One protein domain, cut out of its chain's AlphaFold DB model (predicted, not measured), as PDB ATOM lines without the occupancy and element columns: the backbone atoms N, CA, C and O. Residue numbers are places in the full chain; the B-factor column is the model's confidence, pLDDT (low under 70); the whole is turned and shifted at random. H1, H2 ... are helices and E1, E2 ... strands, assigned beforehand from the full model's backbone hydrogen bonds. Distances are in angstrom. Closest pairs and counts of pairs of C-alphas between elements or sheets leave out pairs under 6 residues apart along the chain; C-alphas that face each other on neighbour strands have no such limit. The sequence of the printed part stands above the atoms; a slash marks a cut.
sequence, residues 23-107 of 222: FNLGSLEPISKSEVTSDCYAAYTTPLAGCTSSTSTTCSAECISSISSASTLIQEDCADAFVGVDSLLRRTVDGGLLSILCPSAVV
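What this domain is: This is residues 23 to 107 of the 222 residues of an uncharacterized protein of Sphaerosporella brunnea (UniProt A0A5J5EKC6). One long helix, H3, runs along the longer dimension of the domain as a spine, with short pieces gathered along it. H2 and the single strand E1 are beside its two halves in one run of chain, H4 packs across its later part, H5 packs on its earlier part, and H6 makes a corner with H5 at the end of the printed part; H1 is off H3, near H4. The printed part has 85 residues with six named helices and one named strand, in the order H1, H2, E1, H3, H4, H5, H6, and its class is mostly helix. It is compact, with a radius of gyration of the C-alphas of 12.1 A, and elongated, spanning 34 by 21 by 19 A.

Where its parts are: H1 is residues 25 to 28, 5.3 A long, and begins at C-alpha 25 at (32.564, -13.294, -36.732). H2 is residues 38 to 44, 9.9 A. Strand E1, residues 48 to 52, is 8.6 A long and pairs with no named strand. H3, residues 61 to 77, is 24.3 A long, from C-alpha 61 at (37.995, 1.232, -27.216) to C-alpha 77 at (20.132, -6.747, -41.709). H4 is residues 88 to 93, 8.7 A; H5 is residues 97 to 101, 6.2 A; H6 is residues 103 to 107, 7.2 A, ending at C-alpha 107 at (32.222, -5.271, -15.509).

How they stand to each other: H3 is the hub, touching three helices. With residues 70 to 77 alone it touches H2, at a shallow tilt of 24 degrees, opposite ways; the closest C-alphas, of Cys 40 and Asp 77, are 4.9 A apart. E1 and H3 have 13 pairs of C-alphas within 8 A, the closest being those of Cys 51 and Cys 63 at 4.6 A. H4 touches residues 71 to 75 of H3 alone, about perpendicular at 80 degrees, with the C-alphas of Gln 75 and Val 93 closest at 4.8 A. H5 touches residues 64 to 71 of H3 alone, the closest C-alphas being those of Ile 67 and Leu 98 at 6.7 A. H5 and H6 touch only at the corner, where the C-alphas of Ser 99 and Val 106 are closest at 6.3 A. H1 and H2 are close but not clearly touching, the closest C-alphas being those of Leu 25 and Tyr 44 at 6.1 A. H3 and H6 are only just apart, at 8.2 A. Every O i to N i+4 pair is within hydrogen-bond range in H2, H3, H4 and H5; in H6 it is 0 of 1, with 0 of 2 O i to N i+3 pairs, and H1 is too short for an O i to N i+4 pair.

The domain as a whole: The two C-alphas farthest apart, of Ser 34 and Val 107, are 37.2 A apart. The printed part has no cut and no long link. The mean pLDDT of the printed part is 84.2; residues 53 to 57 and 105 to 107 are under 70.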
ATOM      1  N   PHE A  23      39.817  -9.592 -37.328       79.00
ATOM      2  CA  PHE A  23      38.929 -10.505 -36.645       79.00
ATOM      3  C   PHE A  23      37.550 -10.436 -37.290       79.00
ATOM      4  O   PHE A  23      37.016  -9.356 -37.550       79.00
ATOM      5  N   ASN A  24      36.972 -11.599 -37.561       82.75
ATOM      6  CA  ASN A  24      35.705 -11.719 -38.256       82.75
ATOM      7  C   ASN A  24      34.811 -12.718 -37.529       82.75
ATOM      8  O   ASN A  24      35.274 -13.793 -37.140       82.75
ATOM      9  N   LEU A  25      33.527 -12.397 -37.381       83.31
ATOM     10  CA  LEU A  25      32.564 -13.294 -36.732       83.31
ATOM     11  C   LEU A  25      32.413 -14.607 -37.514       83.31
ATOM     12  O   LEU A  25      32.316 -15.676 -36.912       83.31
ATOM     13  N   GLY A  26      32.529 -14.551 -38.843       83.12
ATOM     14  CA  GLY A  26      32.545 -15.729 -39.711       83.12
ATOM     15  C   GLY A  26      33.720 -16.676 -39.483       83.12
ATOM     16  O   GLY A  26      33.636 -17.843 -39.858       83.12
ATOM     17  N   SER A  27      34.802 -16.213 -38.851       83.81
ATOM     18  CA  SER A  27      35.916 -17.080 -38.452       83.81
ATOM     19  C   SER A  27      35.653 -17.836 -37.148       83.81
ATOM     20  O   SER A  27      36.293 -18.859 -36.918       83.81
ATOM     21  N   LEU A  28      34.741 -17.351 -36.297       84.25
ATOM     22  CA  LEU A  28      34.343 -18.027 -35.057       84.25
ATOM     23  C   LEU A  28      33.290 -19.095 -35.330       84.25
ATOM     24  O   LEU A  28      33.413 -20.230 -34.879       84.25
ATOM     25  N   GLU A  29      32.254 -18.707 -36.067       88.31
ATOM     26  CA  GLU A  29      31.140 -19.573 -36.416       88.31
ATOM     27  C   GLU A  29      30.763 -19.305 -37.875       88.31
ATOM     28  O   GLU A  29      30.164 -18.266 -38.175       88.31
ATOM     29  N   PRO A  30      31.151 -20.191 -38.806       88.50
ATOM     30  CA  PRO A  30      30.794 -20.034 -40.204       88.50
ATOM     31  C   PRO A  30      29.290 -20.265 -40.380       88.50
ATOM     32  O   PRO A  30      28.766 -21.309 -40.002       88.50
ATOM     33  N   ILE A  31      28.612 -19.298 -40.996       89.12
ATOM     34  CA  ILE A  31      27.195 -19.396 -41.358       89.12
ATOM     35  C   ILE A  31      27.049 -19.740 -42.840       89.12
ATOM     36  O   ILE A  31      27.830 -19.277 -43.681       89.12
ATOM     37  N   SER A  32      26.039 -20.532 -43.191       88.38
ATOM     38  CA  SER A  32      25.783 -20.847 -44.595       88.38
ATOM     39  C   SER A  32      25.071 -19.677 -45.274       88.38
ATOM     40  O   SER A  32      24.041 -19.202 -44.805       88.38
ATOM     41  N   LYS A  33      25.553 -19.255 -46.450       87.62
ATOM     42  CA  LYS A  33      24.889 -18.221 -47.275       87.62
ATOM     43  C   LYS A  33      23.445 -18.562 -47.662       87.62
ATOM     44  O   LYS A  33      22.718 -17.683 -48.097       87.62
ATOM     45  N   SER A  34      23.052 -19.831 -47.575       86.75
ATOM     46  CA  SER A  34      21.692 -20.303 -47.847       86.75
ATOM     47  C   SER A  34      20.722 -20.096 -46.682       86.75
ATOM     48  O   SER A  34      19.518 -20.171 -46.895       86.75
ATOM     49  N   GLU A  35      21.227 -19.872 -45.468       86.31
ATOM     50  CA  GLU A  35      20.422 -19.739 -44.243       86.31
ATOM     51  C   GLU A  35      20.124 -18.274 -43.891       86.31
ATOM     52  O   GLU A  35      19.257 -17.992 -43.066       86.31
ATOM     53  N   VAL A  36      20.830 -17.335 -44.524       91.19
ATOM     54  CA  VAL A  36      20.736 -15.897 -44.260       91.19
ATOM     55  C   VAL A  36      20.601 -15.106 -45.560       91.19
ATOM     56  O   VAL A  36      20.965 -15.574 -46.638       91.19
ATOM     57  N   THR A  37      20.101 -13.874 -45.469       91.88
ATOM     58  CA  THR A  37      20.096 -12.945 -46.605       91.88
ATOM     59  C   THR A  37      21.527 -12.552 -46.990       91.88
ATOM     60  O   THR A  37      22.454 -12.612 -46.178       91.88
ATOM     61  N   SER A  38      21.728 -12.133 -48.243       90.25
ATOM     62  CA  SER A  38      23.054 -11.701 -48.711       90.25
ATOM     63  C   SER A  38      23.588 -10.508 -47.912       90.25
ATOM     64  O   SER A  38      24.791 -10.444 -47.660       90.25
ATOM     65  N   ASP A  39      22.710  -9.582 -47.519       91.81
ATOM     66  CA  ASP A  39      23.068  -8.406 -46.724       91.81
ATOM     67  C   ASP A  39      23.487  -8.812 -45.307       91.81
ATOM     68  O   ASP A  39      24.562  -8.428 -44.850       91.81
ATOM     69  N   CYS A  40      22.729  -9.711 -44.671       92.50
ATOM     70  CA  CYS A  40      23.090 -10.275 -43.375       92.50
ATOM     71  C   CYS A  40      24.450 -10.984 -43.409       92.50
ATOM     72  O   CYS A  40      25.300 -10.774 -42.542       92.50
ATOM     73  N   TYR A  41      24.693 -11.804 -44.437       92.00
ATOM     74  CA  TYR A  41      25.977 -12.482 -44.592       92.00
ATOM     75  C   TYR A  41      27.133 -11.483 -44.729       92.00
ATOM     76  O   TYR A  41      28.205 -11.688 -44.155       92.00
ATOM     77  N   ALA A  42      26.936 -10.399 -45.482       91.38
ATOM     78  CA  ALA A  42      27.942  -9.355 -45.639       91.38
ATOM     79  C   ALA A  42      28.211  -8.622 -44.313       91.38
ATOM     80  O   ALA A  42      29.373  -8.456 -43.940       91.38
ATOM     81  N   ALA A  43      27.164  -8.260 -43.566       91.25
ATOM     82  CA  ALA A  43      27.294  -7.647 -42.244       91.25
ATOM     83  C   ALA A  43      28.036  -8.570 -41.262       91.25
ATOM     84  O   ALA A  43      28.981  -8.148 -40.596       91.25
ATOM     85  N   TYR A  44      27.689  -9.859 -41.240       89.62
ATOM     86  CA  TYR A  44      28.327 -10.856 -40.382       89.62
ATOM     87  C   TYR A  44      29.795 -11.122 -40.746       89.62
ATOM     88  O   TYR A  44      30.633 -11.340 -39.875       89.62
ATOM     89  N   THR A  45      30.123 -11.070 -42.038       90.56
ATOM     90  CA  THR A  45      31.494 -11.237 -42.539       90.56
ATOM     91  C   THR A  45      32.258  -9.922 -42.674       90.56
ATOM     92  O   THR A  45      33.314  -9.886 -43.307       90.56
ATOM     93  N   THR A  46      31.789  -8.845 -42.049       89.50
ATOM     94  CA  THR A  46      32.522  -7.578 -42.022       89.50
ATOM     95  C   THR A  46      33.695  -7.664 -41.033       89.50
ATOM     96  O   THR A  46      33.496  -8.071 -39.886       89.50
ATOM     97  N   PRO A  47      34.928  -7.308 -41.444       86.50
ATOM     98  CA  PRO A  47      36.078  -7.301 -40.547       86.50
ATOM     99  C   PRO A  47      35.912  -6.249 -39.443       86.50
ATOM    100  O   PRO A  47      35.539  -5.103 -39.700       86.50
ATOM    101  N   LEU A  48      36.216  -6.645 -38.209       86.88
ATOM    102  CA  LEU A  48      36.167  -5.778 -37.036       86.88
ATOM    103  C   LEU A  48      37.515  -5.074 -36.870       86.88
ATOM    104  O   LEU A  48      38.526  -5.688 -36.521       86.88
ATOM    105  N   ALA A  49      37.528  -3.769 -37.122       84.69
ATOM    106  CA  ALA A  49      38.729  -2.957 -37.001       84.69
ATOM    107  C   ALA A  49      39.151  -2.825 -35.529       84.69
ATOM    108  O   ALA A  49      38.324  -2.669 -34.633       84.69
ATOM    109  N   GLY A  50      40.459  -2.892 -35.272       81.31
ATOM    110  CA  GLY A  50      41.014  -2.740 -33.923       81.31
ATOM    111  C   GLY A  50      40.769  -3.929 -32.986       81.31
ATOM    112  O   GLY A  50      41.288  -3.923 -31.868       81.31
ATOM    113  N   CYS A  51      40.033  -4.956 -33.426       82.44
ATOM    114  CA  CYS A  51      39.894  -6.220 -32.716       82.44
ATOM    115  C   CYS A  51      40.990  -7.191 -33.156       82.44
ATOM    116  O   CYS A  51      41.090  -7.557 -34.325       82.44
ATOM    117  N   THR A  52      41.820  -7.627 -32.212       76.50
ATOM    118  CA  THR A  52      42.803  -8.688 -32.450       76.50
ATOM    119  C   THR A  52      42.201 -10.041 -32.101       76.50
ATOM    120  O   THR A  52      41.547 -10.159 -31.071       76.50
ATOM    121  N   SER A  53      42.504 -11.088 -32.872       64.44
ATOM    122  CA  SER A  53      42.084 -12.471 -32.571       64.44
ATOM    123  C   SER A  53      42.614 -13.020 -31.240       64.44
ATOM    124  O   SER A  53      42.209 -14.099 -30.813       64.44
ATOM    125  N   SER A  54      43.538 -12.306 -30.586       58.78
ATOM    126  CA  SER A  54      43.872 -12.584 -29.196       58.78
ATOM    127  C   SER A  54      42.666 -12.238 -28.344       58.78
ATOM    128  O   SER A  54      42.321 -11.072 -28.191       58.78
ATOM    129  N   THR A  55      42.068 -13.277 -27.775       51.66
ATOM    130  CA  THR A  55      41.077 -13.299 -26.696       51.66
ATOM    131  C   THR A  55      41.610 -12.648 -25.412       51.66
ATOM    132  O   THR A  55      41.448 -13.174 -24.309       51.66
ATOM    133  N   SER A  56      42.298 -11.509 -25.522       55.59
ATOM    134  CA  SER A  56      42.658 -10.713 -24.369       55.59
ATOM    135  C   SER A  56      41.353 -10.278 -23.736       55.59
ATOM    136  O   SER A  56      40.523  -9.627 -24.363       55.59
ATOM    137  N   THR A  57      41.191 -10.625 -22.466       64.06
ATOM    138  CA  THR A  57      40.071 -10.224 -21.611       64.06
ATOM    139  C   THR A  57      39.746  -8.731 -21.715       64.06
ATOM    140  O   THR A  57      38.625  -8.332 -21.423       64.06
ATOM    141  N   THR A  58      40.702  -7.910 -22.153       74.94
ATOM    142  CA  THR A  58      40.573  -6.470 -22.356       74.94
ATOM    143  C   THR A  58      40.406  -6.155 -23.844       74.94
ATOM    144  O   THR A  58      41.307  -6.424 -24.635       74.94
ATOM    145  N   CYS A  59      39.276  -5.555 -24.219       84.56
ATOM    146  CA  CYS A  59      39.081  -4.994 -25.554       84.56
ATOM    147  C   CYS A  59      39.531  -3.534 -25.593       84.56
ATOM    148  O   CYS A  59      39.292  -2.778 -24.650       84.56
ATOM    149  N   SER A  60      40.155  -3.127 -26.699       86.25
ATOM    150  CA  SER A  60      40.438  -1.717 -26.968       86.25
ATOM    151  C   SER A  60      39.133  -0.942 -27.195       86.25
ATOM    152  O   SER A  60      38.127  -1.508 -27.627       86.25
ATOM    153  N   ALA A  61      39.147   0.370 -26.941       85.50
ATOM    154  CA  ALA A  61      37.995   1.232 -27.216       85.50
ATOM    155  C   ALA A  61      37.591   1.201 -28.703       85.50
ATOM    156  O   ALA A  61      36.404   1.208 -29.023       85.50
ATOM    157  N   GLU A  62      38.572   1.095 -29.608       85.56
ATOM    158  CA  GLU A  62      38.319   0.934 -31.044       85.56
ATOM    159  C   GLU A  62      37.597  -0.380 -31.353       85.56
ATOM    160  O   GLU A  62      36.603  -0.371 -32.077       85.56
ATOM    161  N   CYS A  63      38.023  -1.490 -30.740       86.38
ATOM    162  CA  CYS A  63      37.360  -2.780 -30.908       86.38
ATOM    163  C   CYS A  63      35.921  -2.745 -30.378       86.38
ATOM    164  O   CYS A  63      35.003  -3.174 -31.070       86.38
ATOM    165  N   ILE A  64      35.691  -2.160 -29.198       88.25
ATOM    166  CA  ILE A  64      34.343  -1.989 -28.626       88.25
ATOM    167  C   ILE A  64      33.445  -1.193 -29.581       88.25
ATOM    168  O   ILE A  64      32.318  -1.607 -29.858       88.25
ATOM    169  N   SER A  65      33.948  -0.082 -30.127       89.31
ATOM    170  CA  SER A  65      33.203   0.738 -31.087       89.31
ATOM    171  C   SER A  65      32.906  -0.020 -32.385       89.31
ATOM    172  O   SER A  65      31.804   0.097 -32.933       89.31
ATOM    173  N   SER A  66      33.865  -0.807 -32.883       88.31
ATOM    174  CA  SER A  66      33.691  -1.608 -34.096       88.31
ATOM    175  C   SER A  66      32.688  -2.744 -33.880       88.31
ATOM    176  O   SER A  66      31.802  -2.919 -34.716       88.31
ATOM    177  N   ILE A  67      32.752  -3.441 -32.740       89.00
ATOM    178  CA  ILE A  67      31.791  -4.483 -32.349       89.00
ATOM    179  C   ILE A  67      30.392  -3.892 -32.212       89.00
ATOM    180  O   ILE A  67      29.444  -4.459 -32.747       89.00
ATOM    181  N   SER A  68      30.249  -2.744 -31.544       89.31
ATOM    182  CA  SER A  68      28.949  -2.083 -31.407       89.31
ATOM    183  C   SER A  68      28.365  -1.722 -32.773       89.31
ATOM    184  O   SER A  68      27.203  -2.021 -33.033       89.31
ATOM    185  N   SER A  69      29.171  -1.147 -33.668       90.56
ATOM    186  CA  SER A  69      28.716  -0.780 -35.018       90.56
ATOM    187  C   SER A  69      28.311  -2.008 -35.839       90.56
ATOM    188  O   SER A  69      27.263  -2.003 -36.482       90.56
ATOM    189  N   ALA A  70      29.104  -3.082 -35.780       89.12
ATOM    190  CA  ALA A  70      28.781  -4.343 -36.440       89.12
ATOM    191  C   ALA A  70      27.509  -4.975 -35.860       89.12
ATOM    192  O   ALA A  70      26.678  -5.468 -36.614       89.12
ATOM    193  N   SER A  71      27.313  -4.914 -34.539       90.06
ATOM    194  CA  SER A  71      26.113  -5.447 -33.891       90.06
ATOM    195  C   SER A  71      24.843  -4.725 -34.341       90.06
ATOM    196  O   SER A  71      23.857  -5.394 -34.624       90.06
ATOM    197  N   THR A  72      24.879  -3.396 -34.502       90.56
ATOM    198  CA  THR A  72      23.744  -2.632 -35.039       90.56
ATOM    199  C   THR A  72      23.435  -3.042 -36.475       90.56
ATOM    200  O   THR A  72      22.281  -3.318 -36.784       90.56
ATOM    201  N   LEU A  73      24.453  -3.152 -37.335       90.31
ATOM    202  CA  LEU A  73      24.260  -3.578 -38.726       90.31
ATOM    203  C   LEU A  73      23.679  -4.992 -38.811       90.31
ATOM    204  O   LEU A  73      22.730  -5.233 -39.546       90.31
ATOM    205  N   ILE A  74      24.203  -5.921 -38.012       91.06
ATOM    206  CA  ILE A  74      23.704  -7.297 -37.955       91.06
ATOM    207  C   ILE A  74      22.267  -7.326 -37.421       91.06
ATOM    208  O   ILE A  74      21.443  -8.059 -37.948       91.06
ATOM    209  N   GLN A  75      21.926  -6.525 -36.412       91.25
ATOM    210  CA  GLN A  75      20.549  -6.432 -35.919       91.25
ATOM    211  C   GLN A  75      19.587  -5.908 -36.987       91.25
ATOM    212  O   GLN A  75      18.485  -6.439 -37.106       91.25
ATOM    213  N   GLU A  76      19.992  -4.908 -37.770       91.56
ATOM    214  CA  GLU A  76      19.167  -4.354 -38.848       91.56
ATOM    215  C   GLU A  76      19.015  -5.334 -40.023       91.56
ATOM    216  O   GLU A  76      17.897  -5.569 -40.484       91.56
ATOM    217  N   ASP A  77      20.112  -5.940 -40.481       92.69
ATOM    218  CA  ASP A  77      20.132  -6.747 -41.709       92.69
ATOM    219  C   ASP A  77      19.803  -8.237 -41.476       92.69
ATOM    220  O   ASP A  77      19.402  -8.937 -42.412       92.69
ATOM    221  N   CYS A  78      19.951  -8.741 -40.244       91.56
ATOM    222  CA  CYS A  78      19.739 -10.149 -39.878       91.56
ATOM    223  C   CYS A  78      18.522 -10.400 -38.969       91.56
ATOM    224  O   CYS A  78      18.373 -11.524 -38.490       91.56
ATOM    225  N   ALA A  79      17.648  -9.418 -38.718       88.69
ATOM    226  CA  ALA A  79      16.486  -9.593 -37.831       88.69
ATOM    227  C   ALA A  79      15.569 -10.767 -38.237       88.69
ATOM    228  O   ALA A  79      15.078 -11.502 -37.381       88.69
ATOM    229  N   ASP A  80      15.381 -10.964 -39.545       87.06
ATOM    230  CA  ASP A  80      14.554 -12.032 -40.129       87.06
ATOM    231  C   ASP A  80      15.323 -13.345 -40.377       87.06
ATOM    232  O   ASP A  80      14.764 -14.317 -40.890       87.06
ATOM    233  N   ALA A  81      16.614 -13.413 -40.032       86.38
ATOM    234  CA  ALA A  81      17.411 -14.615 -40.250       86.38
ATOM    235  C   ALA A  81      16.980 -15.744 -39.298       86.38
ATOM    236  O   ALA A  81      17.055 -15.626 -38.069       86.38
ATOM    237  N   PHE A  82      16.572 -16.880 -39.867       79.88
ATOM    238  CA  PHE A  82      16.219 -18.074 -39.104       79.88
ATOM    239  C   PHE A  82      17.471 -18.912 -38.826       79.88
ATOM    240  O   PHE A  82      17.766 -19.886 -39.514       79.88
ATOM    241  N   VAL A  83      18.227 -18.502 -37.812       85.06
ATOM    242  CA  VAL A  83      19.393 -19.235 -37.307       85.06
ATOM    243  C   VAL A  83      19.070 -19.971 -36.010       85.06
ATOM    244  O   VAL A  83      18.145 -19.604 -35.282       85.06
ATOM    245  N   GLY A  84      19.844 -21.017 -35.706       85.00
ATOM    246  CA  GLY A  84      19.699 -21.772 -34.462       85.00
ATOM    247  C   GLY A  84      19.775 -20.866 -33.226       85.00
ATOM    248  O   GLY A  84      20.533 -19.895 -33.205       85.00
ATOM    249  N   VAL A  85      19.002 -21.195 -32.187       82.94
ATOM    250  CA  VAL A  85      18.913 -20.404 -30.942       82.94
ATOM    251  C   VAL A  85      20.258 -20.247 -30.225       82.94
ATOM    252  O   VAL A  85      20.477 -19.252 -29.543       82.94
ATOM    253  N   ASP A  86      21.173 -21.194 -30.430       83.44
ATOM    254  CA  ASP A  86      22.520 -21.185 -29.857       83.44
ATOM    255  C   ASP A  86      23.583 -20.539 -30.756       83.44
ATOM    256  O   ASP A  86      24.738 -20.441 -30.341       83.44
ATOM    257  N   SER A  87      23.210 -20.085 -31.957       88.62
ATOM    258  CA  SER A  87      24.156 -19.473 -32.893       88.62
ATOM    259  C   SER A  87      24.698 -18.142 -32.376       88.62
ATOM    260  O   SER A  87      24.009 -17.355 -31.712       88.62
ATOM    261  N   LEU A  88      25.944 -17.856 -32.738       87.06
ATOM    262  CA  LEU A  88      26.601 -16.582 -32.465       87.06
ATOM    263  C   LEU A  88      25.818 -15.429 -33.108       87.06
ATOM    264  O   LEU A  88      25.659 -14.366 -32.503       87.06
ATOM    265  N   LEU A  89      25.249 -15.660 -34.295       89.25
ATOM    266  CA  LEU A  89      24.390 -14.687 -34.964       89.25
ATOM    267  C   LEU A  89      23.170 -14.335 -34.101       89.25
ATOM    268  O   LEU A  89      22.906 -13.151 -33.895       89.25
ATOM    269  N   ARG A  90      22.481 -15.327 -33.518       89.12
ATOM    270  CA  ARG A  90      21.333 -15.077 -32.631       89.12
ATOM    271  C   ARG A  90      21.734 -14.236 -31.421       89.12
ATOM    272  O   ARG A  90      21.148 -13.186 -31.187       89.12
ATOM    273  N   ARG A  91      22.820 -14.618 -30.741       87.62
ATOM    274  CA  ARG A  91      23.357 -13.857 -29.597       87.62
ATOM    275  C   ARG A  91      23.783 -12.436 -29.971       87.62
ATOM    276  O   ARG A  91      23.736 -11.544 -29.128       87.62
ATOM    277  N   THR A  92      24.213 -12.220 -31.212       88.25
ATOM    278  CA  THR A  92      24.552 -10.886 -31.726       88.25
ATOM    279  C   THR A  92      23.307 -10.031 -31.914       88.25
ATOM    280  O   THR A  92      23.293  -8.872 -31.495       88.25
ATOM    281  N   VAL A  93      22.248 -10.615 -32.479       87.50
ATOM    282  CA  VAL A  93      20.944  -9.956 -32.621       87.50
ATOM    283  C   VAL A  93      20.360  -9.602 -31.247       87.50
ATOM    284  O   VAL A  93      19.863  -8.496 -31.069       87.50
ATOM    285  N   ASP A  94      20.539 -10.464 -30.243       87.31
ATOM    286  CA  ASP A  94      20.139 -10.200 -28.851       87.31
ATOM    287  C   ASP A  94      21.031  -9.161 -28.124       87.31
ATOM    288  O   ASP A  94      20.800  -8.839 -26.958       87.31
ATOM    289  N   GLY A  95      22.074  -8.631 -28.776       86.12
ATOM    290  CA  GLY A  95      22.977  -7.624 -28.202       86.12
ATOM    291  C   GLY A  95      24.056  -8.185 -27.265       86.12
ATOM    292  O   GLY A  95      24.768  -7.427 -26.608       86.12
ATOM    293  N   GLY A  96      24.232  -9.507 -27.217       86.12
ATOM    294  CA  GLY A  96      25.207 -10.190 -26.361       86.12
ATOM    295  C   GLY A  96      26.638 -10.239 -26.907       86.12
ATOM    296  O   GLY A  96      27.522 -10.782 -26.243       86.12
ATOM    297  N   LEU A  97      26.899  -9.689 -28.097       85.69
ATOM    298  CA  LEU A  97      28.189  -9.829 -28.786       85.69
ATOM    299  C   LEU A  97      29.362  -9.231 -27.989       85.69
ATOM    300  O   LEU A  97      30.423  -9.844 -27.879       85.69
ATOM    301  N   LEU A  98      29.146  -8.067 -27.370       87.19
ATOM    302  CA  LEU A  98      30.128  -7.411 -26.502       87.19
ATOM    303  C   LEU A  98      30.459  -8.243 -25.263       87.19
ATOM    304  O   LEU A  98      31.619  -8.323 -24.883       87.19
ATOM    305  N   SER A  99      29.475  -8.908 -24.661       84.81
ATOM    306  CA  SER A  99      29.698  -9.741 -23.474       84.81
ATOM    307  C   SER A  99      30.528 -10.989 -23.779       84.81
ATOM    308  O   SER A  99      31.264 -11.461 -22.916       84.81
ATOM    309  N   ILE A 100      30.424 -11.513 -25.004       83.50
ATOM    310  CA  ILE A 100      31.148 -12.712 -25.448       83.50
ATOM    311  C   ILE A 100      32.584 -12.362 -25.849       83.50
ATOM    312  O   ILE A 100      33.518 -13.062 -25.463       83.50
ATOM    313  N   LEU A 101      32.762 -11.284 -26.617       84.19
ATOM    314  CA  LEU A 101      34.072 -10.877 -27.132       84.19
ATOM    315  C   LEU A 101      34.881 -10.051 -26.124       84.19
ATOM    316  O   LEU A 101      36.106 -10.126 -26.107       84.19
ATOM    317  N   CYS A 102      34.200  -9.279 -25.278       86.38
ATOM    318  CA  CYS A 102      34.792  -8.290 -24.380       86.38
ATOM    319  C   CYS A 102      34.239  -8.418 -22.951       86.38
ATOM    320  O   CYS A 102      33.633  -7.473 -22.435       86.38
ATOM    321  N   PRO A 103      34.473  -9.545 -22.255       79.56
ATOM    322  CA  PRO A 103      33.898  -9.774 -20.929       79.56
ATOM    323  C   PRO A 103      34.301  -8.709 -19.894       79.56
ATOM    324  O   PRO A 103      33.504  -8.372 -19.022       79.56
ATOM    325  N   SER A 104      35.491  -8.103 -20.005       72.25
ATOM    326  CA  SER A 104      35.921  -7.060 -19.053       72.25
ATOM    327  C   SER A 104      35.277  -5.691 -19.288       72.25
ATOM    328  O   SER A 104      35.307  -4.855 -18.388       72.25
ATOM    329  N   ALA A 105      34.688  -5.442 -20.463       61.44
ATOM    330  CA  ALA A 105      33.995  -4.180 -20.737       61.44
ATOM    331  C   ALA A 105      32.652  -4.097 -19.993       61.44
ATOM    332  O   ALA A 105      32.226  -3.016 -19.597       61.44
ATOM    333  N   VAL A 106      32.012  -5.244 -19.748       58.38
ATOM    334  CA  VAL A 106      30.715  -5.320 -19.058       58.38
ATOM    335  C   VAL A 106      30.859  -5.042 -17.559       58.38
ATOM    336  O   VAL A 106      29.986  -4.425 -16.953       58.38
ATOM    337  N   VAL A 107      31.987  -5.431 -16.956       55.47
ATOM    338  CA  VAL A 107      32.222  -5.271 -15.509       55.47
ATOM    339  C   VAL A 107      32.418  -3.803 -15.114       55.47
ATOM    340  O   VAL A 107      31.989  -3.396 -14.037       55.47
TER     341      VAL A 107